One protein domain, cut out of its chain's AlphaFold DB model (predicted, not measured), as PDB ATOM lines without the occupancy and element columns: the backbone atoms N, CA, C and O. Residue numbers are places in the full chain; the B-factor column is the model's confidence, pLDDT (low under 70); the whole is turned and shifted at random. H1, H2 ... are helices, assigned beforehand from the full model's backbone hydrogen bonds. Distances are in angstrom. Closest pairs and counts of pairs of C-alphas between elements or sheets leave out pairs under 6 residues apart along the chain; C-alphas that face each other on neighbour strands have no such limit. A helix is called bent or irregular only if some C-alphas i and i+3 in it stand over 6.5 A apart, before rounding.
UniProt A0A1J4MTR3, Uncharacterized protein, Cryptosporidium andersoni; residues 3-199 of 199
ATOM      1  N   GLU A   3     131.205 143.847 121.693       62.25
ATOM      2  CA  GLU A   3     130.643 144.532 122.874       62.25
ATOM      3  C   GLU A   3     129.173 144.928 122.683       62.25
ATOM      4  O   GLU A   3     128.404 144.917 123.639       62.25
ATOM      5  N   THR A   4     128.738 145.104 121.433       81.69
ATOM      6  CA  THR A   4     127.340 145.398 121.083       81.69
ATOM      7  C   THR A   4     126.356 144.314 121.536       81.69
ATOM      8  O   THR A   4     125.209 144.631 121.820       81.69
ATOM      9  N   CYS A   5     126.772 143.044 121.662       88.38
ATOM     10  CA  CYS A   5     125.883 141.990 122.178       88.38
ATOM     11  C   CYS A   5     125.618 142.132 123.685       88.38
ATOM     12  O   CYS A   5     124.496 141.893 124.128       88.38
ATOM     13  N   PHE A   6     126.620 142.557 124.465       91.38
ATOM     14  CA  PHE A   6     126.434 142.855 125.888       91.38
ATOM     15  C   PHE A   6     125.534 144.078 126.078       91.38
ATOM     16  O   PHE A   6     124.602 144.040 126.877       91.38
ATOM     17  N   GLU A   7     125.753 145.132 125.290       91.25
ATOM     18  CA  GLU A   7     124.920 146.340 125.307       91.25
ATOM     19  C   GLU A   7     123.459 146.037 124.949       91.25
ATOM     20  O   GLU A   7     122.544 146.491 125.635       91.25
ATOM     21  N   TRP A   8     123.222 145.217 123.920       93.00
ATOM     22  CA  TRP A   8     121.872 144.771 123.571       93.00
ATOM     23  C   TRP A   8     121.231 143.949 124.687       93.00
ATOM     24  O   TRP A   8     120.062 144.168 124.999       93.00
ATOM     25  N   ALA A   9     121.978 143.040 125.323       92.56
ATOM     26  CA  ALA A   9     121.472 142.267 126.454       92.56
ATOM     27  C   ALA A   9     121.045 143.177 127.618       92.56
ATOM     28  O   ALA A   9     119.974 142.972 128.188       92.56
ATOM     29  N   ILE A  10     121.829 144.219 127.920       93.19
ATOM     30  CA  ILE A  10     121.500 145.218 128.948       93.19
ATOM     31  C   ILE A  10     120.215 145.972 128.583       93.19
ATOM     32  O   ILE A  10     119.307 146.052 129.406       93.19
ATOM     33  N   GLN A  11     120.090 146.478 127.352       92.75
ATOM     34  CA  GLN A  11     118.898 147.219 126.908       92.75
ATOM     35  C   GLN A  11     117.620 146.362 126.946       92.75
ATOM     36  O   GLN A  11     116.552 146.821 127.367       92.75
ATOM     37  N   ILE A  12     117.726 145.097 126.527       93.69
ATOM     38  CA  ILE A  12     116.626 144.129 126.606       93.69
ATOM     39  C   ILE A  12     116.251 143.878 128.070       93.69
ATOM     40  O   ILE A  12     115.067 143.880 128.405       93.69
ATOM     41  N   ALA A  13     117.239 143.722 128.954       92.19
ATOM     42  CA  ALA A  13     117.018 143.522 130.381       92.19
ATOM     43  C   ALA A  13     116.332 144.716 131.058       92.19
ATOM     44  O   ALA A  13     115.437 144.523 131.869       92.19
ATOM     45  N   GLU A  14     116.686 145.953 130.704       92.19
ATOM     46  CA  GLU A  14     116.002 147.145 131.227       92.19
ATOM     47  C   GLU A  14     114.536 147.213 130.796       92.19
ATOM     48  O   GLU A  14     113.661 147.638 131.555       92.19
ATOM     49  N   SER A  15     114.263 146.794 129.562       91.94
ATOM     50  CA  SER A  15     112.902 146.716 129.036       91.94
ATOM     51  C   SER A  15     112.113 145.608 129.741       91.94
ATOM     52  O   SER A  15     110.935 145.790 130.054       91.94
ATOM     53  N   TRP A  16     112.777 144.494 130.061       93.06
ATOM     54  CA  TRP A  16     112.212 143.388 130.827       93.06
ATOM     55  C   TRP A  16     111.924 143.761 132.285       93.06
ATOM     56  O   TRP A  16     110.832 143.475 132.762       93.06
ATOM     57  N   ASP A  17     112.837 144.458 132.969       89.88
ATOM     58  CA  ASP A  17     112.640 144.966 134.336       89.88
ATOM     59  C   ASP A  17     111.333 145.771 134.436       89.88
ATOM     60  O   ASP A  17     110.474 145.495 135.278       89.88
ATOM     61  N   LYS A  18     111.148 146.724 133.512       90.25
ATOM     62  CA  LYS A  18     109.934 147.553 133.432       90.25
ATOM     63  C   LYS A  18     108.684 146.714 133.172       90.25
ATOM     64  O   LYS A  18     107.636 146.968 133.767       90.25
ATOM     65  N   LEU A  19     108.780 145.722 132.287       90.94
ATOM     66  CA  LEU A  19     107.668 144.823 131.997       90.94
ATOM     67  C   LEU A  19     107.325 143.943 133.207       90.94
ATOM     68  O   LEU A  19     106.146 143.768 133.504       90.94
ATOM     69  N   CYS A  20     108.318 143.448 133.950       90.38
ATOM     70  CA  CYS A  20     108.101 142.661 135.161       90.38
ATOM     71  C   CYS A  20     107.336 143.440 136.235       90.38
ATOM     72  O   CYS A  20     106.483 142.856 136.904       90.38
ATOM     73  N   ASP A  21     107.576 144.744 136.388       89.69
ATOM     74  CA  ASP A  21     106.792 145.578 137.307       89.69
ATOM     75  C   ASP A  21     105.314 145.642 136.902       89.69
ATOM     76  O   ASP A  21     104.427 145.524 137.752       89.69
ATOM     77  N   ILE A  22     105.038 145.786 135.602       89.81
ATOM     78  CA  ILE A  22     103.673 145.765 135.057       89.81
ATOM     79  C   ILE A  22     103.042 144.388 135.287       89.81
ATOM     80  O   ILE A  22     101.939 144.312 135.824       89.81
ATOM     81  N   ILE A  23     103.759 143.306 134.962       88.75
ATOM     82  CA  ILE A  23     103.314 141.922 135.180       88.75
ATOM     83  C   ILE A  23     102.951 141.706 136.648       88.75
ATOM     84  O   ILE A  23     101.834 141.294 136.946       88.75
ATOM     85  N   ASN A  24     103.847 142.032 137.579       88.75
ATOM     86  CA  ASN A  24     103.622 141.819 139.007       88.75
ATOM     87  C   ASN A  24     102.417 142.626 139.528       88.75
ATOM     88  O   ASN A  24     101.616 142.102 140.312       88.75
ATOM     89  N   ARG A  25     102.235 143.875 139.076       89.00
ATOM     90  CA  ARG A  25     101.063 144.697 139.433       89.00
ATOM     91  C   ARG A  25      99.767 144.103 138.887       89.00
ATOM     92  O   ARG A  25      98.802 143.969 139.639       89.00
ATOM     93  N   SER A  26      99.754 143.700 137.619       88.44
ATOM     94  CA  SER A  26      98.584 143.096 136.976       88.44
ATOM     95  C   SER A  26      98.220 141.749 137.601       88.44
ATOM     96  O   SER A  26      97.049 141.507 137.888       88.44
ATOM     97  N   LEU A  27      99.206 140.902 137.909       84.25
ATOM     98  CA  LEU A  27      99.008 139.642 138.634       84.25
ATOM     99  C   LEU A  27      98.452 139.864 140.042       84.25
ATOM    100  O   LEU A  27      97.549 139.143 140.464       84.25
ATOM    101  N   THR A  28      98.924 140.893 140.748       85.94
ATOM    102  CA  THR A  28      98.379 141.270 142.061       85.94
ATOM    103  C   THR A  28      96.919 141.713 141.944       85.94
ATOM    104  O   THR A  28      96.068 141.251 142.703       85.94
ATOM    105  N   ALA A  29      96.599 142.564 140.965       87.94
ATOM    106  CA  ALA A  29      95.231 143.016 140.722       87.94
ATOM    107  C   ALA A  29      94.295 141.850 140.364       87.94
ATOM    108  O   ALA A  29      93.210 141.738 140.936       87.94
ATOM    109  N   MET A  30      94.735 140.948 139.480       83.06
ATOM    110  CA  MET A  30      93.998 139.731 139.139       83.06
ATOM    111  C   MET A  30      93.791 138.843 140.368       83.06
ATOM    112  O   MET A  30      92.671 138.413 140.614       83.06
ATOM    113  N   THR A  31      94.820 138.640 141.197       81.25
ATOM    114  CA  THR A  31      94.718 137.851 142.438       81.25
ATOM    115  C   THR A  31      93.689 138.440 143.411       81.25
ATOM    116  O   THR A  31      92.900 137.700 143.995       81.25
ATOM    117  N   ASN A  32      93.624 139.767 143.546       85.12
ATOM    118  CA  ASN A  32      92.639 140.437 144.405       85.12
ATOM    119  C   ASN A  32      91.201 140.319 143.871       85.12
ATOM    120  O   ASN A  32      90.260 140.111 144.644       85.12
ATOM    121  N   LEU A  33      91.017 140.438 142.552       82.88
ATOM    122  CA  LEU A  33      89.714 140.236 141.909       82.88
ATOM    123  C   LEU A  33      89.253 138.786 142.046       82.88
ATOM    124  O   LEU A  33      88.086 138.538 142.330       82.88
ATOM    125  N   LEU A  34      90.183 137.845 141.908       75.44
ATOM    126  CA  LEU A  34      89.939 136.423 142.105       75.44
ATOM    127  C   LEU A  34      89.541 136.098 143.541       75.44
ATOM    128  O   LEU A  34      88.604 135.338 143.755       75.44
ATOM    129  N   HIS A  35      90.188 136.715 144.528       78.44
ATOM    130  CA  HIS A  35      89.781 136.562 145.920       78.44
ATOM    131  C   HIS A  35      88.365 137.106 146.171       78.44
ATOM    132  O   HIS A  35      87.559 136.459 146.833       78.44
ATOM    133  N   SER A  36      88.034 138.265 145.595       82.25
ATOM    134  CA  SER A  36      86.677 138.833 145.680       82.25
ATOM    135  C   SER A  36      85.629 137.921 145.034       82.25
ATOM    136  O   SER A  36      84.529 137.764 145.562       82.25
ATOM    137  N   LEU A  37      85.979 137.301 143.906       75.81
ATOM    138  CA  LEU A  37      85.142 136.328 143.214       75.81
ATOM    139  C   LEU A  37      84.889 135.090 144.085       75.81
ATOM    140  O   LEU A  37      83.744 134.676 144.230       75.81
ATOM    141  N   ASP A  38      85.933 134.541 144.704       73.50
ATOM    142  CA  ASP A  38      85.840 133.375 145.589       73.50
ATOM    143  C   ASP A  38      84.932 133.634 146.802       73.50
ATOM    144  O   ASP A  38      84.052 132.828 147.111       73.50
ATOM    145  N   LEU A  39      85.056 134.808 147.431       78.75
ATOM    146  CA  LEU A  39      84.183 135.230 148.533       78.75
ATOM    147  C   LEU A  39      82.718 135.394 148.106       78.75
ATOM    148  O   LEU A  39      81.819 135.084 148.884       78.75
ATOM    149  N   ALA A  40      82.469 135.874 146.884       76.50
ATOM    150  CA  ALA A  40      81.115 136.014 146.351       76.50
ATOM    151  C   ALA A  40      80.469 134.656 146.029       76.50
ATOM    152  O   ALA A  40      79.251 134.523 146.100       76.50
ATOM    153  N   ILE A  41      81.276 133.658 145.664       71.94
ATOM    154  CA  ILE A  41      80.815 132.338 145.230       71.94
ATOM    155  C   ILE A  41      80.659 131.365 146.407       71.94
ATOM    156  O   ILE A  41      79.670 130.635 146.468       71.94
ATOM    157  N   SER A  42      81.623 131.349 147.332       73.38
ATOM    158  CA  SER A  42      81.765 130.333 148.387       73.38
ATOM    159  C   SER A  42      80.488 130.030 149.185       73.38
ATOM    160  O   SER A  42      80.200 128.849 149.385       73.38
ATOM    161  N   PRO A  43      79.672 131.022 149.602       76.44
ATOM    162  CA  PRO A  43      78.448 130.764 150.368       76.44
ATOM    163  C   PRO A  43      77.378 129.969 149.608       76.44
ATOM    164  O   PRO A  43      76.450 129.451 150.222       76.44
ATOM    165  N   HIS A  44      77.489 129.890 148.281       72.25
ATOM    166  CA  HIS A  44      76.504 129.257 147.407       72.25
ATOM    167  C   HIS A  44      76.935 127.867 146.917       72.25
ATOM    168  O   HIS A  44      76.216 127.249 146.130       72.25
ATOM    169  N   ILE A  45      78.095 127.367 147.362       66.69
ATOM    170  CA  ILE A  45      78.595 126.036 147.007       66.69
ATOM    171  C   ILE A  45      78.010 124.988 147.966       66.69
ATOM    172  O   ILE A  45      78.285 125.002 149.164       66.69
ATOM    173  N   VAL A  46      77.269 124.019 147.428       59.38
ATOM    174  CA  VAL A  46      76.773 122.829 148.136       59.38
ATOM    175  C   VAL A  46      77.302 121.582 147.429       59.38
ATOM    176  O   VAL A  46      77.011 121.349 146.260       59.38
ATOM    177  N   GLY A  47      78.115 120.776 148.120       57.31
ATOM    178  CA  GLY A  47      78.658 119.530 147.560       57.31
ATOM    179  C   GLY A  47      79.519 119.716 146.302       57.31
ATOM    180  O   GLY A  47      79.477 118.862 145.425       57.31
ATOM    181  N   ASN A  48      80.275 120.820 146.204       55.53
ATOM    182  CA  ASN A  48      81.042 121.259 145.020       55.53
ATOM    183  C   ASN A  48      80.197 121.730 143.819       55.53
ATOM    184  O   ASN A  48      80.742 121.966 142.740       55.53
ATOM    185  N   TYR A  49      78.891 121.924 144.007       53.47
ATOM    186  CA  TYR A  49      77.969 122.433 142.994       53.47
ATOM    187  C   TYR A  49      77.324 123.745 143.445       53.47
ATOM    188  O   TYR A  49      77.168 123.997 144.635       53.47
ATOM    189  N   ILE A  50      76.926 124.579 142.486       58.66
ATOM    190  CA  ILE A  50      76.113 125.777 142.727       58.66
ATOM    191  C   ILE A  50      74.796 125.590 141.988       58.66
ATOM    192  O   ILE A  50      74.795 125.438 140.766       58.66
ATOM    193  N   ALA A  51      73.674 125.597 142.705       58.31
ATOM    194  CA  ALA A  51      72.353 125.578 142.084       58.31
ATOM    195  C   ALA A  51      71.952 127.005 141.666       58.31
ATOM    196  O   ALA A  51      72.029 127.925 142.477       58.31
ATOM    197  N   GLU A  52      71.502 127.202 140.417       56.97
ATOM    198  CA  GLU A  52      71.058 128.517 139.901       56.97
ATOM    199  C   GLU A  52      69.939 129.114 140.772       56.97
ATOM    200  O   GLU A  52      69.935 130.305 141.061       56.97
ATOM    201  N   GLU A  53      69.052 128.255 141.277       61.78
ATOM    202  CA  GLU A  53      67.933 128.609 142.156       61.78
ATOM    203  C   GLU A  53      68.379 129.139 143.535       61.78
ATOM    204  O   GLU A  53      67.592 129.765 144.240       61.78
ATOM    205  N   MET A  54      69.645 128.920 143.918       62.12
ATOM    206  CA  MET A  54      70.221 129.320 145.210       62.12
ATOM    207  C   MET A  54      71.088 130.588 145.137       62.12
ATOM    208  O   MET A  54      71.572 131.058 146.172       62.12
ATOM    209  N   VAL A  55      71.301 131.151 143.942       65.50
ATOM    210  CA  VAL A  55      72.153 132.331 143.745       65.50
ATOM    211  C   VAL A  55      71.301 133.531 143.329       65.50
ATOM    212  O   VAL A  55      70.729 133.541 142.240       65.50
ATOM    213  N   PRO A  56      71.232 134.590 144.153       72.88
ATOM    214  CA  PRO A  56      70.541 135.816 143.777       72.88
ATOM    215  C   PRO A  56      71.121 136.438 142.496       72.88
ATOM    216  O   PRO A  56      72.338 136.462 142.300       72.88
ATOM    217  N   ASN A  57      70.275 137.054 141.663       72.19
ATOM    218  CA  ASN A  57      70.704 137.760 140.440       72.19
ATOM    219  C   ASN A  57      71.806 138.816 140.687       72.19
ATOM    220  O   ASN A  57      72.642 139.075 139.815       72.19
ATOM    221  N   SER A  58      71.829 139.423 141.876       77.00
ATOM    222  CA  SER A  58      72.871 140.366 142.298       77.00
ATOM    223  C   SER A  58      74.247 139.704 142.427       77.00
ATOM    224  O   SER A  58      75.245 140.283 142.001       77.00
ATOM    225  N   VAL A  59      74.304 138.473 142.940       73.44
ATOM    226  CA  VAL A  59      75.536 137.682 143.066       73.44
ATOM    227  C   VAL A  59      76.027 137.248 141.685       73.44
ATOM    228  O   VAL A  59      77.198 137.432 141.370       73.44
ATOM    229  N   PHE A  60      75.132 136.804 140.799       71.25
ATOM    230  CA  PHE A  60      75.489 136.514 139.403       71.25
ATOM    231  C   PHE A  60      76.110 137.712 138.674       71.25
ATOM    232  O   PHE A  60      77.088 137.560 137.938       71.25
ATOM    233  N   SER A  61      75.563 138.909 138.889       73.00
ATOM    234  CA  SER A  61      76.084 140.143 138.291       73.00
ATOM    235  C   SER A  61      77.487 140.480 138.809       73.00
ATOM    236  O   SER A  61      78.350 140.882 138.026       73.00
ATOM    237  N   LEU A  62      77.744 140.260 140.103       77.56
ATOM    238  CA  LEU A  62      79.069 140.419 140.714       77.56
ATOM    239  C   LEU A  62      80.083 139.426 140.141       77.56
ATOM    240  O   LEU A  62      81.153 139.838 139.694       77.56
ATOM    241  N   ILE A  63      79.724 138.139 140.085       72.31
ATOM    242  CA  ILE A  63      80.568 137.083 139.512       72.31
ATOM    243  C   ILE A  63      80.918 137.430 138.057       72.31
ATOM    244  O   ILE A  63      82.089 137.416 137.680       72.31
ATOM    245  N   SER A  64      79.926 137.832 137.252       73.06
ATOM    246  CA  SER A  64      80.156 138.261 135.868       73.06
ATOM    247  C   SER A  64      81.098 139.461 135.780       73.06
ATOM    248  O   SER A  64      81.992 139.469 134.938       73.06
ATOM    249  N   SER A  65      80.913 140.471 136.634       80.88
ATOM    250  CA  SER A  65      81.752 141.671 136.639       80.88
ATOM    251  C   SER A  65      83.216 141.344 136.942       80.88
ATOM    252  O   SER A  65      84.110 141.795 136.223       80.88
ATOM    253  N   TYR A  66      83.478 140.535 137.973       80.00
ATOM    254  CA  TYR A  66      84.842 140.160 138.341       80.00
ATOM    255  C   TYR A  66      85.513 139.309 137.262       80.00
ATOM    256  O   TYR A  66      86.637 139.630 136.873       80.00
ATOM    257  N   SER A  67      84.818 138.307 136.714       73.62
ATOM    258  CA  SER A  67      85.343 137.472 135.626       73.62
ATOM    259  C   SER A  67      85.733 138.301 134.398       73.62
ATOM    260  O   SER A  67      86.840 138.154 133.885       73.62
ATOM    261  N   THR A  68      84.881 139.241 133.967       76.94
ATOM    262  CA  THR A  68      85.199 140.139 132.842       76.94
ATOM    263  C   THR A  68      86.431 140.999 133.121       76.94
ATOM    264  O   THR A  68      87.290 141.147 132.254       76.94
ATOM    265  N   ARG A  69      86.565 141.550 134.334       84.12
ATOM    266  CA  ARG A  69      87.730 142.374 134.698       84.12
ATOM    267  C   ARG A  69      89.030 141.572 134.703       84.12
ATOM    268  O   ARG A  69      90.047 142.089 134.252       84.12
ATOM    269  N   ILE A  70      88.995 140.329 135.183       79.31
ATOM    270  CA  ILE A  70      90.154 139.426 135.157       79.31
ATOM    271  C   ILE A  70      90.563 139.132 133.710       79.31
ATOM    272  O   ILE A  70      91.742 139.257 133.387       79.31
ATOM    273  N   SER A  71      89.605 138.831 132.827       76.75
ATOM    274  CA  SER A  71      89.880 138.641 131.396       76.75
ATOM    275  C   SER A  71      90.527 139.843 130.747       76.75
ATOM    276  O   SER A  71      91.535 139.692 130.065       76.75
ATOM    277  N   ASN A  72      89.961 141.031 130.955       83.25
ATOM    278  CA  ASN A  72      90.482 142.239 130.329       83.25
ATOM    279  C   ASN A  72      91.929 142.492 130.766       83.25
ATOM    280  O   ASN A  72      92.786 142.718 129.918       83.25
ATOM    281  N   LEU A  73      92.229 142.334 132.062       85.94
ATOM    282  CA  LEU A  73      93.598 142.435 132.574       85.94
ATOM    283  C   LEU A  73      94.533 141.378 131.974       85.94
ATOM    284  O   LEU A  73      95.680 141.690 131.659       85.94
ATOM    285  N   ALA A  74      94.067 140.139 131.807       83.44
ATOM    286  CA  ALA A  74      94.869 139.073 131.214       83.44
ATOM    287  C   ALA A  74      95.163 139.331 129.725       83.44
ATOM    288  O   ALA A  74      96.299 139.148 129.290       83.44
ATOM    289  N   ILE A  75      94.169 139.803 128.966       83.50
ATOM    290  CA  ILE A  75      94.303 140.166 127.547       83.50
ATOM    291  C   ILE A  75      95.265 141.344 127.384       83.50
ATOM    292  O   ILE A  75      96.196 141.268 126.584       83.50
ATOM    293  N   GLU A  76      95.076 142.417 128.155       87.88
ATOM    294  CA  GLU A  76      95.968 143.580 128.140       87.88
ATOM    295  C   GLU A  76      97.407 143.172 128.471       87.88
ATOM    296  O   GLU A  76      98.342 143.558 127.769       87.88
ATOM    297  N   LEU A  77      97.598 142.339 129.500       87.50
ATOM    298  CA  LEU A  77      98.926 141.870 129.875       87.50
ATOM    299  C   LEU A  77      99.567 141.003 128.784       87.50
ATOM    300  O   LEU A  77     100.758 141.163 128.510       87.50
ATOM    301  N   MET A  78      98.788 140.144 128.120       86.44
ATOM    302  CA  MET A  78      99.273 139.346 126.993       86.44
ATOM    303  C   MET A  78      99.780 140.236 125.855       86.44
ATOM    304  O   MET A  78     100.864 139.998 125.333       86.44
ATOM    305  N   GLN A  79      99.069 141.321 125.535       89.12
ATOM    306  CA  GLN A  79      99.497 142.261 124.495       89.12
ATOM    307  C   GLN A  79     100.848 142.917 124.808       89.12
ATOM    308  O   GLN A  79     101.651 143.142 123.900       89.12
ATOM    309  N   PHE A  80     101.125 143.244 126.076       88.62
ATOM    310  CA  PHE A  80     102.433 143.782 126.468       88.62
ATOM    311  C   PHE A  80     103.550 142.745 126.318       88.62
ATOM    312  O   PHE A  80     104.638 143.076 125.843       88.62
ATOM    313  N   ILE A  81     103.273 141.494 126.685       87.62
ATOM    314  CA  ILE A  81     104.224 140.381 126.585       87.62
ATOM    315  C   ILE A  81     104.521 140.046 125.122       87.62
ATOM    316  O   ILE A  81     105.689 139.926 124.754       87.62
ATOM    317  N   ASP A  82     103.494 139.986 124.272       87.38
ATOM    318  CA  ASP A  82     103.641 139.755 122.834       87.38
ATOM    319  C   ASP A  82     104.466 140.863 122.168       87.38
ATOM    320  O   ASP A  82     105.403 140.579 121.425       87.38
ATOM    321  N   LYS A  83     104.207 142.136 122.499       89.69
ATOM    322  CA  LYS A  83     105.013 143.260 121.991       89.69
ATOM    323  C   LYS A  83     106.482 143.144 122.387       89.69
ATOM    324  O   LYS A  83     107.362 143.418 121.568       89.69
ATOM    325  N   PHE A  84     106.761 142.745 123.628       90.75
ATOM    326  CA  PHE A  84     108.129 142.520 124.088       90.75
ATOM    327  C   PHE A  84     108.788 141.364 123.328       90.75
ATOM    328  O   PHE A  84     109.916 141.504 122.851       90.75
ATOM    329  N   ARG A  85     108.077 140.240 123.166       88.00
ATOM    330  CA  ARG A  85     108.542 139.083 122.392       88.00
ATOM    331  C   ARG A  85     108.936 139.489 120.984       88.00
ATOM    332  O   ARG A  85     110.057 139.215 120.564       88.00
ATOM    333  N   ASP A  86     108.036 140.160 120.282       88.19
ATOM    334  CA  ASP A  86     108.229 140.513 118.881       88.19
ATOM    335  C   ASP A  86     109.390 141.511 118.721       88.19
ATOM    336  O   ASP A  86     110.127 141.460 117.737       88.19
ATOM    337  N   SER A  87     109.620 142.355 119.733       89.75
ATOM    338  CA  SER A  87     110.715 143.332 119.749       89.75
ATOM    339  C   SER A  87     112.081 142.730 120.103       89.75
ATOM    340  O   SER A  87     113.109 143.247 119.660       89.75
ATOM    341  N   HIS A  88     112.131 141.661 120.910       91.12
ATOM    342  CA  HIS A  88     113.384 141.237 121.554       91.12
ATOM    343  C   HIS A  88     113.751 139.758 121.389       91.12
ATOM    344  O   HIS A  88     114.933 139.434 121.497       91.12
ATOM    345  N   LEU A  89     112.811 138.853 121.092       86.94
ATOM    346  CA  LEU A  89     113.065 137.404 121.093       86.94
ATOM    347  C   LEU A  89     114.174 137.003 120.112       86.94
ATOM    348  O   LEU A  89     115.081 136.259 120.477       86.94
ATOM    349  N   LYS A  90     114.148 137.547 118.891       89.19
ATOM    350  CA  LYS A  90     115.182 137.273 117.882       89.19
ATOM    351  C   LYS A  90     116.574 137.709 118.350       89.19
ATOM    352  O   LYS A  90     117.552 137.002 118.118       89.19
ATOM    353  N   ASN A  91     116.663 138.850 119.032       92.00
ATOM    354  CA  ASN A  91     117.927 139.349 119.572       92.00
ATOM    355  C   ASN A  91     118.409 138.482 120.737       92.00
ATOM    356  O   ASN A  91     119.592 138.177 120.804       92.00
ATOM    357  N   ILE A  92     117.502 138.023 121.606       91.94
ATOM    358  CA  ILE A  92     117.820 137.073 122.682       91.94
ATOM    359  C   ILE A  92     118.429 135.790 122.102       91.94
ATOM    360  O   ILE A  92     119.471 135.339 122.567       91.94
ATOM    361  N   GLU A  93     117.823 135.213 121.064       91.88
ATOM    362  CA  GLU A  93     118.336 133.989 120.433       91.88
ATOM    363  C   GLU A  93     119.690 134.198 119.757       91.88
ATOM    364  O   GLU A  93     120.580 133.353 119.865       91.88
ATOM    365  N   TYR A  94     119.869 135.348 119.110       93.44
ATOM    366  CA  TYR A  94     121.150 135.739 118.537       93.44
ATOM    367  C   TYR A  94     122.246 135.877 119.606       93.44
ATOM    368  O   TYR A  94     123.340 135.346 119.427       93.44
ATOM    369  N   ILE A  95     121.949 136.538 120.728       93.44
ATOM    370  CA  ILE A  95     122.899 136.746 121.830       93.44
ATOM    371  C   ILE A  95     123.301 135.413 122.473       93.44
ATOM    372  O   ILE A  95     124.485 135.209 122.734       93.44
ATOM    373  N   ILE A  96     122.351 134.494 122.692       92.25
ATOM    374  CA  ILE A  96     122.643 133.151 123.229       92.25
ATOM    375  C   ILE A  96     123.622 132.421 122.306       92.25
ATOM    376  O   ILE A  96     124.677 131.977 122.755       92.25
ATOM    377  N   LYS A  97     123.317 132.367 121.003       92.62
ATOM    378  CA  LYS A  97     124.187 131.724 120.013       92.62
ATOM    379  C   LYS A  97     125.587 132.343 120.000       92.62
ATOM    380  O   LYS A  97     126.582 131.624 119.969       92.62
ATOM    381  N   TRP A  98     125.665 133.671 120.046       93.12
ATOM    382  CA  TRP A  98     126.938 134.381 120.102       93.12
ATOM    383  C   TRP A  98     127.745 134.034 121.365       93.12
ATOM    384  O   TRP A  98     128.959 133.842 121.277       93.12
ATOM    385  N   CYS A  99     127.091 133.897 122.526       90.44
ATOM    386  CA  CYS A  99     127.763 133.466 123.753       90.44
ATOM    387  C   CYS A  99     128.395 132.075 123.583       90.44
ATOM    388  O   CYS A  99     129.566 131.901 123.921       90.44
ATOM    389  N   ASP A 100     127.656 131.111 123.027       88.62
ATOM    390  CA  ASP A 100     128.131 129.734 122.817       88.62
ATOM    391  C   ASP A 100     129.338 129.667 121.855       88.62
ATOM    392  O   ASP A 100     130.307 128.930 122.083       88.62
ATOM    393  N   GLU A 101     129.319 130.480 120.796       89.12
ATOM    394  CA  GLU A 101     130.432 130.609 119.848       89.12
ATOM    395  C   GLU A 101     131.687 131.200 120.516       89.12
ATOM    396  O   GLU A 101     132.798 130.684 120.335       89.12
ATOM    397  N   GLU A 102     131.530 132.246 121.336       86.81
ATOM    398  CA  GLU A 102     132.648 132.855 122.064       86.81
ATOM    399  C   GLU A 102     133.245 131.893 123.101       86.81
ATOM    400  O   GLU A 102     134.471 131.789 123.189       86.81
ATOM    401  N   TYR A 103     132.416 131.134 123.828       83.62
ATOM    402  CA  TYR A 103     132.885 130.089 124.747       83.62
ATOM    403  C   TYR A 103     133.785 129.066 124.057       83.62
ATOM    404  O   TYR A 103     134.875 128.744 124.540       83.62
ATOM    405  N   THR A 104     133.348 128.587 122.895       81.62
ATOM    406  CA  THR A 104     134.089 127.603 122.098       81.62
ATOM    407  C   THR A 104     135.416 128.180 121.591       81.62
ATOM    408  O   THR A 104     136.451 127.503 121.591       81.62
ATOM    409  N   SER A 105     135.427 129.461 121.208       81.69
ATOM    410  CA  SER A 105     136.646 130.149 120.772       81.69
ATOM    411  C   SER A 105     137.658 130.354 121.904       81.69
ATOM    412  O   SER A 105     138.861 130.268 121.669       81.69
ATOM    413  N   ILE A 106     137.196 130.602 123.132       77.12
ATOM    414  CA  ILE A 106     138.077 130.771 124.297       77.12
ATOM    415  C   ILE A 106     138.732 129.438 124.673       77.12
ATOM    416  O   ILE A 106     139.949 129.390 124.837       77.12
ATOM    417  N   ASN A 107     137.961 128.346 124.715       67.12
ATOM    418  CA  ASN A 107     138.468 127.011 125.064       67.12
ATOM    419  C   ASN A 107     139.498 126.448 124.066       67.12
ATOM    420  O   ASN A 107     140.264 125.554 124.416       67.12
ATOM    421  N   SER A 108     139.525 126.951 122.827       66.81
ATOM    422  CA  SER A 108     140.441 126.494 121.769       66.81
ATOM    423  C   SER A 108     141.749 127.293 121.672       66.81
ATOM    424  O   SER A 108     142.641 126.913 120.911       66.81
ATOM    425  N   ARG A 109     141.909 128.386 122.431       64.75
ATOM    426  CA  ARG A 109     143.137 129.204 122.448       64.75
ATOM    427  C   ARG A 109     144.044 128.799 123.610       64.75
ATOM    428  O   ARG A 109     143.568 128.456 124.679       64.75
ATOM    429  N   ASN A 110     145.363 128.861 123.425       55.12
ATOM    430  CA  ASN A 110     146.346 128.507 124.458       55.12
ATOM    431  C   ASN A 110     146.473 129.658 125.497       55.12
ATOM    432  O   ASN A 110     147.106 130.680 125.223       55.12
ATOM    433  N   ILE A 111     145.810 129.530 126.657       58.00
ATOM    434  CA  ILE A 111     145.431 130.626 127.590       58.00
ATOM    435  C   ILE A 111     146.529 130.992 128.613       58.00
ATOM    436  O   ILE A 111     146.270 131.065 129.810       58.00
ATOM    437  N   ASN A 112     147.769 131.249 128.190       58.09
ATOM    438  CA  ASN A 112     148.857 131.523 129.152       58.09
ATOM    439  C   ASN A 112     149.243 133.002 129.340       58.09
ATOM    440  O   ASN A 112     150.037 133.287 130.231       58.09
ATOM    441  N   LYS A 113     148.706 133.957 128.563       54.44
ATOM    442  CA  LYS A 113     149.105 135.383 128.675       54.44
ATOM    443  C   LYS A 113     148.064 136.353 129.252       54.44
ATOM    444  O   LYS A 113     148.476 137.382 129.762       54.44
ATOM    445  N   ASP A 114     146.772 136.006 129.284       58.81
ATOM    446  CA  ASP A 114     145.687 136.931 129.689       58.81
ATOM    447  C   ASP A 114     144.636 136.272 130.600       58.81
ATOM    448  O   ASP A 114     143.428 136.414 130.407       58.81
ATOM    449  N   ILE A 115     145.075 135.487 131.586       63.91
ATOM    450  CA  ILE A 115     144.181 134.657 132.415       63.91
ATOM    451  C   ILE A 115     143.090 135.504 133.102       63.91
ATOM    452  O   ILE A 115     141.913 135.174 132.997       63.91
ATOM    453  N   ASN A 116     143.436 136.643 133.714       61.38
ATOM    454  CA  ASN A 116     142.461 137.474 134.438       61.38
ATOM    455  C   ASN A 116     141.449 138.184 133.521       61.38
ATOM    456  O   ASN A 116     140.256 138.188 133.824       61.38
ATOM    457  N   ALA A 117     141.889 138.749 132.390       61.16
ATOM    458  CA  ALA A 117     140.988 139.398 131.433       61.16
ATOM    459  C   ALA A 117     140.027 138.383 130.786       61.16
ATOM    460  O   ALA A 117     138.840 138.666 130.613       61.16
ATOM    461  N   ASN A 118     140.509 137.167 130.512       74.44
ATOM    462  CA  ASN A 118     139.674 136.084 130.001       74.44
ATOM    463  C   ASN A 118     138.680 135.565 131.049       74.44
ATOM    464  O   ASN A 118     137.537 135.301 130.691       74.44
ATOM    465  N   ILE A 119     139.054 135.479 132.332       80.12
ATOM    466  CA  ILE A 119     138.127 135.079 133.408       80.12
ATOM    467  C   ILE A 119     136.953 136.058 133.519       80.12
ATOM    468  O   ILE A 119     135.800 135.629 133.538       80.12
ATOM    469  N   ILE A 120     137.224 137.367 133.556       82.50
ATOM    470  CA  ILE A 120     136.166 138.382 133.681       82.50
ATOM    471  C   ILE A 120     135.257 138.358 132.442       82.50
ATOM    472  O   ILE A 120     134.032 138.394 132.565       82.50
ATOM    473  N   ARG A 121     135.834 138.221 131.241       85.06
ATOM    474  CA  ARG A 121     135.056 138.100 130.001       85.06
ATOM    475  C   ARG A 121     134.192 136.836 129.980       85.06
ATOM    476  O   ARG A 121     133.036 136.901 129.573       85.06
ATOM    477  N   VAL A 122     134.716 135.703 130.445       87.00
ATOM    478  CA  VAL A 122     133.959 134.450 130.591       87.00
ATOM    479  C   VAL A 122     132.785 134.628 131.559       87.00
ATOM    480  O   VAL A 122     131.673 134.204 131.253       87.00
ATOM    481  N   GLN A 123     132.981 135.326 132.680       88.75
ATOM    482  CA  GLN A 123     131.891 135.655 133.606       88.75
ATOM    483  C   GLN A 123     130.824 136.553 132.959       88.75
ATOM    484  O   GLN A 123     129.630 136.337 133.182       88.75
ATOM    485  N   ALA A 124     131.216 137.520 132.126       89.38
ATOM    486  CA  ALA A 124     130.275 138.345 131.363       89.38
ATOM    487  C   ALA A 124     129.470 137.523 130.348       89.38
ATOM    488  O   ALA A 124     128.248 137.658 130.286       89.38
ATOM    489  N   LEU A 125     130.111 136.608 129.617       91.25
ATOM    490  CA  LEU A 125     129.421 135.684 128.710       91.25
ATOM    491  C   LEU A 125     128.430 134.787 129.467       91.25
ATOM    492  O   LEU A 125     127.294 134.610 129.032       91.25
ATOM    493  N   TYR A 126     128.825 134.263 130.631       91.69
ATOM    494  CA  TYR A 126     127.961 133.430 131.475       91.69
ATOM    495  C   TYR A 126     126.729 134.197 131.927       91.69
ATOM    496  O   TYR A 126     125.602 133.746 131.731       91.69
ATOM    497  N   THR A 127     126.956 135.383 132.479       91.94
ATOM    498  CA  THR A 127     125.899 136.232 133.022       91.94
ATOM    499  C   THR A 127     124.937 136.693 131.928       91.94
ATOM    500  O   THR A 127     123.729 136.708 132.142       91.94
ATOM    501  N   THR A 128     125.451 136.987 130.732       93.38
ATOM    502  CA  THR A 128     124.633 137.333 129.557       93.38
ATOM    503  C   THR A 128     123.726 136.183 129.146       93.38
ATOM    504  O   THR A 128     122.528 136.382 128.956       93.38
ATOM    505  N   ASN A 129     124.268 134.965 129.065       92.31
ATOM    506  CA  ASN A 129     123.470 133.795 128.717       92.31
ATOM    507  C   ASN A 129     122.394 133.513 129.783       92.31
ATOM    508  O   ASN A 129     121.227 133.316 129.449       92.31
ATOM    509  N   GLN A 130     122.748 133.588 131.074       92.19
ATOM    510  CA  GLN A 130     121.784 133.442 132.174       92.19
ATOM    511  C   GLN A 130     120.650 134.466 132.087       92.19
ATOM    512  O   GLN A 130     119.480 134.091 132.156       92.19
ATOM    513  N   LEU A 131     120.978 135.738 131.857       92.94
ATOM    514  CA  LEU A 131     119.996 136.804 131.679       92.94
ATOM    515  C   LEU A 131     119.010 136.477 130.551       92.94
ATOM    516  O   LEU A 131     117.794 136.514 130.746       92.94
ATOM    517  N   CYS A 132     119.526 136.101 129.379       92.19
ATOM    518  CA  CYS A 132     118.711 135.750 128.221       92.19
ATOM    519  C   CYS A 132     117.795 134.542 128.489       92.19
ATOM    520  O   CYS A 132     116.624 134.551 128.096       92.19
ATOM    521  N   LEU A 133     118.294 133.520 129.191       90.25
ATOM    522  CA  LEU A 133     117.523 132.330 129.557       90.25
ATOM    523  C   LEU A 133     116.432 132.626 130.596       90.25
ATOM    524  O   LEU A 133     115.318 132.103 130.476       90.25
ATOM    525  N   ILE A 134     116.706 133.489 131.580       89.31
ATOM    526  CA  ILE A 134     115.705 133.945 132.558       89.31
ATOM    527  C   ILE A 134     114.550 134.630 131.827       89.31
ATOM    528  O   ILE A 134     113.402 134.219 131.989       89.31
ATOM    529  N   ILE A 135     114.847 135.607 130.967       88.81
ATOM    530  CA  ILE A 135     113.824 136.351 130.218       88.81
ATOM    531  C   ILE A 135     113.000 135.402 129.336       88.81
ATOM    532  O   ILE A 135     111.768 135.419 129.373       88.81
ATOM    533  N   LYS A 136     113.664 134.517 128.576       87.94
ATOM    534  CA  LYS A 136     112.994 133.573 127.667       87.94
ATOM    535  C   LYS A 136     112.078 132.589 128.407       87.94
ATOM    536  O   LYS A 136     110.966 132.323 127.951       87.94
ATOM    537  N   SER A 137     112.528 132.046 129.538       86.94
ATOM    538  CA  SER A 137     111.748 131.082 130.329       86.94
ATOM    539  C   SER A 137     110.552 131.735 131.027       86.94
ATOM    540  O   SER A 137     109.440 131.213 130.953       86.94
ATOM    541  N   GLN A 138     110.756 132.904 131.634       85.62
ATOM    542  CA  GLN A 138     109.706 133.680 132.289       85.62
ATOM    543  C   GLN A 138     108.600 134.078 131.312       85.62
ATOM    544  O   GLN A 138     107.425 133.872 131.609       85.62
ATOM    545  N   HIS A 139     108.968 134.574 130.126       85.19
ATOM    546  CA  HIS A 139     108.015 134.909 129.069       85.19
ATOM    547  C   HIS A 139     107.055 133.744 128.778       85.19
ATOM    548  O   HIS A 139     105.839 133.933 128.743       85.19
ATOM    549  N   LYS A 140     107.593 132.528 128.598       81.31
ATOM    550  CA  LYS A 140     106.781 131.336 128.319       81.31
ATOM    551  C   LYS A 140     105.814 131.033 129.464       81.31
ATOM    552  O   LYS A 140     104.623 130.890 129.220       81.31
ATOM    553  N   ILE A 141     106.316 130.996 130.700       83.06
ATOM    554  CA  ILE A 141     105.501 130.687 131.885       83.06
ATOM    555  C   ILE A 141     104.343 131.681 132.023       83.06
ATOM    556  O   ILE A 141     103.211 131.278 132.276       83.06
ATOM    557  N   ILE A 142     104.605 132.976 131.831       81.62
ATOM    558  CA  ILE A 142     103.565 134.001 131.961       81.62
ATOM    559  C   ILE A 142     102.536 133.873 130.836       81.62
ATOM    560  O   ILE A 142     101.340 133.945 131.105       81.62
ATOM    561  N   SER A 143     102.972 133.640 129.596       79.75
ATOM    562  CA  SER A 143     102.052 133.421 128.476       79.75
ATOM    563  C   SER A 143     101.144 132.210 128.722       79.75
ATOM    564  O   SER A 143      99.932 132.309 128.538       79.75
ATOM    565  N   ASP A 144     101.685 131.101 129.231       78.06
ATOM    566  CA  ASP A 144     100.904 129.905 129.567       78.06
ATOM    567  C   ASP A 144      99.865 130.198 130.672       78.06
ATOM    568  O   ASP A 144      98.686 129.853 130.540       78.06
ATOM    569  N   ILE A 145     100.277 130.910 131.730       74.75
ATOM    570  CA  ILE A 145      99.398 131.336 132.830       74.75
ATOM    571  C   ILE A 145      98.258 132.232 132.320       74.75
ATOM    572  O   ILE A 145      97.097 132.034 132.690       74.75
ATOM    573  N   LEU A 146      98.562 133.210 131.465       75.00
ATOM    574  CA  LEU A 146      97.568 134.159 130.960       75.00
ATOM    575  C   LEU A 146      96.626 133.531 129.938       75.00
ATOM    576  O   LEU A 146      95.424 133.774 130.007       75.00
ATOM    577  N   ASN A 147      97.123 132.667 129.051       72.25
ATOM    578  CA  ASN A 147      96.275 131.889 128.145       72.25
ATOM    579  C   ASN A 147      95.297 131.017 128.935       72.25
ATOM    580  O   ASN A 147      94.110 130.956 128.615       72.25
ATOM    581  N   SER A 148      95.766 130.394 130.021       66.75
ATOM    582  CA  SER A 148      94.873 129.667 130.918       66.75
ATOM    583  C   SER A 148      93.851 130.580 131.602       66.75
ATOM    584  O   SER A 148      92.734 130.124 131.843       66.75
ATOM    585  N   ALA A 149      94.206 131.814 131.967       65.31
ATOM    586  CA  ALA A 149      93.268 132.755 132.581       65.31
ATOM    587  C   ALA A 149      92.181 133.202 131.585       65.31
ATOM    588  O   ALA A 149      91.005 133.222 131.943       65.31
ATOM    589  N   ILE A 150      92.557 133.478 130.330       65.62
ATOM    590  CA  ILE A 150      91.652 133.908 129.249       65.62
ATOM    591  C   ILE A 150      90.676 132.788 128.866       65.62
ATOM    592  O   ILE A 150      89.462 132.975 128.958       65.62
ATOM    593  N   ASN A 151      91.187 131.594 128.542       61.31
ATOM    594  CA  ASN A 151      90.369 130.452 128.102       61.31
ATOM    595  C   ASN A 151      89.316 130.029 129.143       61.31
ATOM    596  O   ASN A 151      88.293 129.428 128.818       61.31
ATOM    597  N   LYS A 152      89.558 130.335 130.420       58.50
ATOM    598  CA  LYS A 152      88.651 129.997 131.520       58.50
ATOM    599  C   LYS A 152      87.492 130.977 131.686       58.50
ATOM    600  O   LYS A 152      86.464 130.578 132.226       58.50
ATOM    601  N   VAL A 153      87.608 132.208 131.189       54.22
ATOM    602  CA  VAL A 153      86.482 133.154 131.159       54.22
ATOM    603  C   VAL A 153      85.560 132.888 129.973       54.22
ATOM    604  O   VAL A 153      84.344 133.005 130.125       54.22
ATOM    605  N   ASP A 154      86.091 132.419 128.843       45.78
ATOM    606  CA  ASP A 154      85.260 131.975 127.717       45.78
ATOM    607  C   ASP A 154      84.348 130.809 128.114       45.78
ATOM    608  O   ASP A 154      83.169 130.797 127.760       45.78
ATOM    609  N   LEU A 155      84.832 129.893 128.960       46.59
ATOM    610  CA  LEU A 155      83.998 128.850 129.564       46.59
ATOM    611  C   LEU A 155      82.883 129.426 130.450       46.59
ATOM    612  O   LEU A 155      81.778 128.898 130.424       46.59
ATOM    613  N   TYR A 156      83.115 130.531 131.171       47.22
ATOM    614  CA  TYR A 156      82.095 131.216 131.982       47.22
ATOM    615  C   TYR A 156      81.050 131.974 131.127       47.22
ATOM    616  O   TYR A 156      79.875 132.067 131.491       47.22
ATOM    617  N   ILE A 157      81.435 132.485 129.955       44.50
ATOM    618  CA  ILE A 157      80.516 133.139 129.007       44.50
ATOM    619  C   ILE A 157      79.670 132.099 128.255       44.50
ATOM    620  O   ILE A 157      78.453 132.264 128.152       44.50
ATOM    621  N   LEU A 158      80.274 130.995 127.801       39.97
ATOM    622  CA  LEU A 158      79.576 129.847 127.195       39.97
ATOM    623  C   LEU A 158      78.644 129.129 128.193       39.97
ATOM    624  O   LEU A 158      77.716 128.406 127.837       39.97
ATOM    625  N   TYR A 159      78.899 129.342 129.475       51.06
ATOM    626  CA  TYR A 159      78.129 128.819 130.585       51.06
ATOM    627  C   TYR A 159      76.821 129.599 130.835       51.06
ATOM    628  O   TYR A 159      75.776 128.995 131.097       51.06
ATOM    629  N   LYS A 160      76.839 130.932 130.650       40.66
ATOM    630  CA  LYS A 160      75.648 131.809 130.696       40.66
ATOM    631  C   LYS A 160      74.535 131.338 129.753       40.66
ATOM    632  O   LYS A 160      73.360 131.564 130.028       40.66
ATOM    633  N   SER A 161      74.894 130.685 128.651       43.69
ATOM    634  CA  SER A 161      73.937 130.156 127.680       43.69
ATOM    635  C   SER A 161      73.449 128.731 127.983       43.69
ATOM    636  O   SER A 161      72.488 128.306 127.349       43.69
ATOM    637  N   THR A 162      74.053 127.992 128.931       42.50
ATOM    638  CA  THR A 162      73.845 126.529 129.070       42.50
ATOM    639  C   THR A 162      73.455 125.995 130.466       42.50
ATOM    640  O   THR A 162      73.066 124.830 130.550       42.50
ATOM    641  N   LYS A 163      73.471 126.803 131.544       51.34
ATOM    642  CA  LYS A 163      72.875 126.490 132.879       51.34
ATOM    643  C   LYS A 163      73.337 125.177 133.583       51.34
ATOM    644  O   LYS A 163      72.530 124.507 134.224       51.34
ATOM    645  N   LYS A 164      74.610 124.756 133.500       48.62
ATOM    646  CA  LYS A 164      75.137 123.533 134.189       48.62
ATOM    647  C   LYS A 164      76.456 123.719 134.973       48.62
ATOM    648  O   LYS A 164      77.533 123.587 134.393       48.62
ATOM    649  N   PHE A 165      76.409 124.116 136.249       54.16
ATOM    650  CA  PHE A 165      77.611 124.463 137.037       54.16
ATOM    651  C   PHE A 165      78.409 123.219 137.455       54.16
ATOM    652  O   PHE A 165      77.932 122.453 138.280       54.16
ATOM    653  N   GLY A 166      79.636 123.037 136.950       46.44
ATOM    654  CA  GLY A 166      80.495 121.905 137.345       46.44
ATOM    655  C   GLY A 166      82.014 122.144 137.332       46.44
ATOM    656  O   GLY A 166      82.756 121.171 137.335       46.44
ATOM    657  N   VAL A 167      82.515 123.390 137.283       51.59
ATOM    658  CA  VAL A 167      83.941 123.678 136.950       51.59
ATOM    659  C   VAL A 167      84.646 124.627 137.946       51.59
ATOM    660  O   VAL A 167      85.672 125.216 137.645       51.59
ATOM    661  N   ILE A 168      84.144 124.798 139.173       48.09
ATOM    662  CA  ILE A 168      84.712 125.788 140.122       48.09
ATOM    663  C   ILE A 168      86.062 125.346 140.710       48.09
ATOM    664  O   ILE A 168      86.956 126.164 140.914       48.09
ATOM    665  N   GLN A 169      86.269 124.047 140.920       44.47
ATOM    666  CA  GLN A 169      87.465 123.539 141.598       44.47
ATOM    667  C   GLN A 169      88.749 123.660 140.751       44.47
ATOM    668  O   GLN A 169      89.804 124.027 141.265       44.47
ATOM    669  N   THR A 170      88.662 123.467 139.431       50.53
ATOM    670  CA  THR A 170      89.787 123.666 138.491       50.53
ATOM    671  C   THR A 170      90.131 125.140 138.263       50.53
ATOM    672  O   THR A 170      91.210 125.456 137.739       50.53
ATOM    673  N   HIS A 171      89.245 126.062 138.645       52.81
ATOM    674  CA  HIS A 171      89.559 127.485 138.719       52.81
ATOM    675  C   HIS A 171      90.471 127.773 139.929       52.81
ATOM    676  O   HIS A 171      91.510 128.406 139.749       52.81
ATOM    677  N   ILE A 172      90.184 127.183 141.099       51.12
ATOM    678  CA  ILE A 172      90.937 127.367 142.358       51.12
ATOM    679  C   ILE A 172      92.415 126.953 142.254       51.12
ATOM    680  O   ILE A 172      93.303 127.693 142.679       51.12
ATOM    681  N   GLU A 173      92.722 125.817 141.631       54.06
ATOM    682  CA  GLU A 173      94.110 125.332 141.523       54.06
ATOM    683  C   GLU A 173      95.012 126.244 140.676       54.06
ATOM    684  O   GLU A 173      96.182 126.456 141.000       54.06
ATOM    685  N   HIS A 174      94.470 126.856 139.622       56.59
ATOM    686  CA  HIS A 174      95.228 127.813 138.810       56.59
ATOM    687  C   HIS A 174      95.395 129.163 139.523       56.59
ATOM    688  O   HIS A 174      96.364 129.883 139.275       56.59
ATOM    689  N   PHE A 175      94.515 129.486 140.477       58.38
ATOM    690  CA  PHE A 175      94.669 130.663 141.336       58.38
ATOM    691  C   PHE A 175      95.861 130.532 142.282       58.38
ATOM    692  O   PHE A 175      96.576 131.508 142.507       58.38
ATOM    693  N   HIS A 176      96.139 129.325 142.779       61.19
ATOM    694  CA  HIS A 176      97.348 129.079 143.563       61.19
ATOM    695  C   HIS A 176      98.628 129.288 142.743       61.19
ATOM    696  O   HIS A 176      99.619 129.781 143.281       61.19
ATOM    697  N   GLN A 177      98.606 128.983 141.444       66.88
ATOM    698  CA  GLN A 177      99.749 129.221 140.557       66.88
ATOM    699  C   GLN A 177      99.981 130.719 140.321       66.88
ATOM    700  O   GLN A 177     101.101 131.195 140.499       66.88
ATOM    701  N   LEU A 178      98.921 131.476 140.014       68.94
ATOM    702  CA  LEU A 178      98.974 132.936 139.842       68.94
ATOM    703  C   LEU A 178      99.485 133.654 141.097       68.94
ATOM    704  O   LEU A 178     100.367 134.503 141.008       68.94
ATOM    705  N   ARG A 179      98.959 133.282 142.270       67.44
ATOM    706  CA  ARG A 179      99.304 133.900 143.558       67.44
ATOM    707  C   ARG A 179     100.778 133.733 143.929       67.44
ATOM    708  O   ARG A 179     101.348 134.598 144.589       67.44
ATOM    709  N   ASN A 180     101.373 132.606 143.549       71.56
ATOM    710  CA  ASN A 180     102.745 132.269 143.916       71.56
ATOM    711  C   ASN A 180     103.768 132.694 142.856       71.56
ATOM    712  O   ASN A 180     104.967 132.712 143.139       71.56
ATOM    713  N   PHE A 181     103.318 133.039 141.649       78.81
ATOM    714  CA  PHE A 181     104.210 133.473 140.589       78.81
ATOM    715  C   PHE A 181     104.734 134.891 140.853       78.81
ATOM    716  O   PHE A 181     103.982 135.813 141.168       78.81
ATOM    717  N   LYS A 182     106.044 135.073 140.677       78.81
ATOM    718  CA  LYS A 182     106.696 136.384 140.656       78.81
ATOM    719  C   LYS A 182     107.547 136.498 139.405       78.81
ATOM    720  O   LYS A 182     108.364 135.614 139.133       78.81
ATOM    721  N   CYS A 183     107.385 137.608 138.692       84.12
ATOM    722  CA  CYS A 183     108.231 137.906 137.548       84.12
ATOM    723  C   CYS A 183     109.659 138.175 138.035       84.12
ATOM    724  O   CYS A 183     109.876 139.107 138.815       84.12
ATOM    725  N   ASN A 184     110.613 137.339 137.622       85.19
ATOM    726  CA  ASN A 184     112.030 137.550 137.895       85.19
ATOM    727  C   ASN A 184     112.572 138.552 136.882       85.19
ATOM    728  O   ASN A 184     112.570 138.299 135.679       85.19
ATOM    729  N   ASN A 185     113.049 139.676 137.392       81.50
ATOM    730  CA  ASN A 185     113.473 140.816 136.600       81.50
ATOM    731  C   ASN A 185     114.941 140.705 136.115       81.50
ATOM    732  O   ASN A 185     115.369 141.479 135.275       81.50
ATOM    733  N   ALA A 186     115.698 139.678 136.538       85.00
ATOM    734  CA  ALA A 186     117.112 139.483 136.162       85.00
ATOM    735  C   ALA A 186     118.019 140.684 136.528       85.00
ATOM    736  O   ALA A 186     119.046 140.949 135.894       85.00
ATOM    737  N   PHE A 187     117.638 141.427 137.576       87.69
ATOM    738  CA  PHE A 187     118.319 142.651 138.004       87.69
ATOM    739  C   PHE A 187     119.798 142.426 138.348       87.69
ATOM    740  O   PHE A 187     120.648 143.255 138.020       87.69
ATOM    741  N   LYS A 188     120.120 141.303 139.003       90.38
ATOM    742  CA  LYS A 188     121.495 140.988 139.429       90.38
ATOM    743  C   LYS A 188     122.409 140.779 138.226       90.38
ATOM    744  O   LYS A 188     123.517 141.312 138.190       90.38
ATOM    745  N   GLU A 189     121.932 140.028 137.242       92.75
ATOM    746  CA  GLU A 189     122.642 139.733 136.007       92.75
ATOM    747  C   GLU A 189     122.870 141.018 135.206       92.75
ATOM    748  O   GLU A 189     123.991 141.287 134.772       92.75
ATOM    749  N   ARG A 190     121.839 141.868 135.092       93.00
ATOM    750  CA  ARG A 190     121.968 143.176 134.440       93.00
ATOM    751  C   ARG A 190     123.002 144.058 135.138       93.00
ATOM    752  O   ARG A 190     123.870 144.604 134.467       93.00
ATOM    753  N   GLN A 191     122.951 144.173 136.466       93.19
ATOM    754  CA  GLN A 191     123.870 145.018 137.235       93.19
ATOM    755  C   GLN A 191     125.337 144.614 137.032       93.19
ATOM    756  O   GLN A 191     126.210 145.480 136.882       93.19
ATOM    757  N   PHE A 192     125.611 143.309 137.009       92.31
ATOM    758  CA  PHE A 192     126.942 142.793 136.708       92.31
ATOM    759  C   PHE A 192     127.393 143.204 135.300       92.31
ATOM    760  O   PHE A 192     128.486 143.749 135.146       92.31
ATOM    761  N   LEU A 193     126.546 142.998 134.285       91.38
ATOM    762  CA  LEU A 193     126.879 143.318 132.893       91.38
ATOM    763  C   LEU A 193     127.080 144.814 132.667       91.38
ATOM    764  O   LEU A 193     128.053 145.200 132.026       91.38
ATOM    765  N   THR A 194     126.227 145.661 133.246       90.69
ATOM    766  CA  THR A 194     126.414 147.116 133.201       90.69
ATOM    767  C   THR A 194     127.771 147.495 133.782       90.69
ATOM    768  O   THR A 194     128.524 148.215 133.138       90.69
ATOM    769  N   SER A 195     128.125 146.946 134.949       90.12
ATOM    770  CA  SER A 195     129.415 147.221 135.593       90.12
ATOM    771  C   SER A 195     130.605 146.764 134.748       90.12
ATOM    772  O   SER A 195     131.650 147.409 134.775       90.12
ATOM    773  N   TYR A 196     130.466 145.647 134.030       88.81
ATOM    774  CA  TYR A 196     131.485 145.133 133.117       88.81
ATOM    775  C   TYR A 196     131.664 146.040 131.891       88.81
ATOM    776  O   TYR A 196     132.794 146.347 131.543       88.81
ATOM    777  N   CYS A 197     130.576 146.505 131.269       86.44
ATOM    778  CA  CYS A 197     130.635 147.353 130.071       86.44
ATOM    779  C   CYS A 197     131.096 148.792 130.344       86.44
ATOM    780  O   CYS A 197     131.526 149.473 129.421       86.44
ATOM    781  N   THR A 198     130.976 149.278 131.583       83.69
ATOM    782  CA  THR A 198     131.396 150.641 131.962       83.69
ATOM    783  C   THR A 198     132.838 150.744 132.468       83.69
ATOM    784  O   THR A 198     133.296 151.856 132.726       83.69
ATOM    785  N   LYS A 199     133.514 149.613 132.697       70.56
ATOM    786  CA  LYS A 199     134.898 149.544 133.190       70.56
ATOM    787  C   LYS A 199     135.880 149.402 132.038       70.56
ATOM    788  O   LYS A 199     136.974 149.988 132.168       70.56
TER     789      LYS A 199
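This is residues 3 to 199 of the 199 residues of an uncharacterized protein of Cryptosporidium andersoni (UniProt A0A1J4MTR3). Three long helices, H1, H3 and the bent H2, run lengthwise in a slender rod, and the short H4 and H5 pack on H1 at different places along it. H2 folds back beside H1 with its first arm, then bends and pairs with H3; residues 107 to 117, of which 115 to 117 belong to H3, stick out at one end. The printed part has 197 residues with five named helices, H1 to H5 in order, and no named strand: all helix. It is loose, with a radius of gyration of the C-alphas of 23.2 A, and spans 82 by 26 by 24 A.

H2, residues 57 to 107, was assigned as one helix by its hydrogen bonds but is bent, C-alphas 87 and 90 being 7.8 A apart; its arms H2a, residues 57 to 87, and H2b, residues 90 to 107, stand at a steep tilt of 48 degrees. H1, residues 3 to 44, is the hub and forms a hairpin with H2a at a shallow tilt of 9 degrees, the closest C-alphas, of Met 30 and Ile 70, 5.5 A apart. H3, residues 115 to 160, forms a hairpin with H2b at 29 degrees, closest at the C-alphas of Ile 96 and Asn 129, 5.6 A. H4, residues 168 to 180, touches H1 at a steep tilt of 39 degrees, closest at the C-alphas of Thr 31 and Arg 179, 6.2 A. H5, residues 187 to 197, touches H1, closest at the C-alphas of Ile 10 and Arg 190, 5.9 A; H4 and H5 are apart. H1, H2a, H3, H4 and H5 form a bundle, a group of helices together. Every O i to N i+4 pair is within hydrogen-bond range in H2a, H2b and H5, against 36 of 38 in H1, 40 of 42 in H3 and 7 of 9 in H4.

H3 measures 68.6 A, H2a 45.4 A and H2b 26.4 A. H1, 61.4 A, begins at C-alpha 3 (130.643, 144.532, 122.874) and is irregular, C-alphas 40 and 43 being 7.1 A apart. H5 ends at C-alpha 197 (130.635, 147.353, 130.071).

The two C-alphas farthest apart, of Glu 53 and Lys 113, are 82.6 A apart. The printed part has no cut; the link H1 to H2 is long. pLDDT is under 70 at residue 3 and residues 45 to 55, 107 to 117 and 148 to 179.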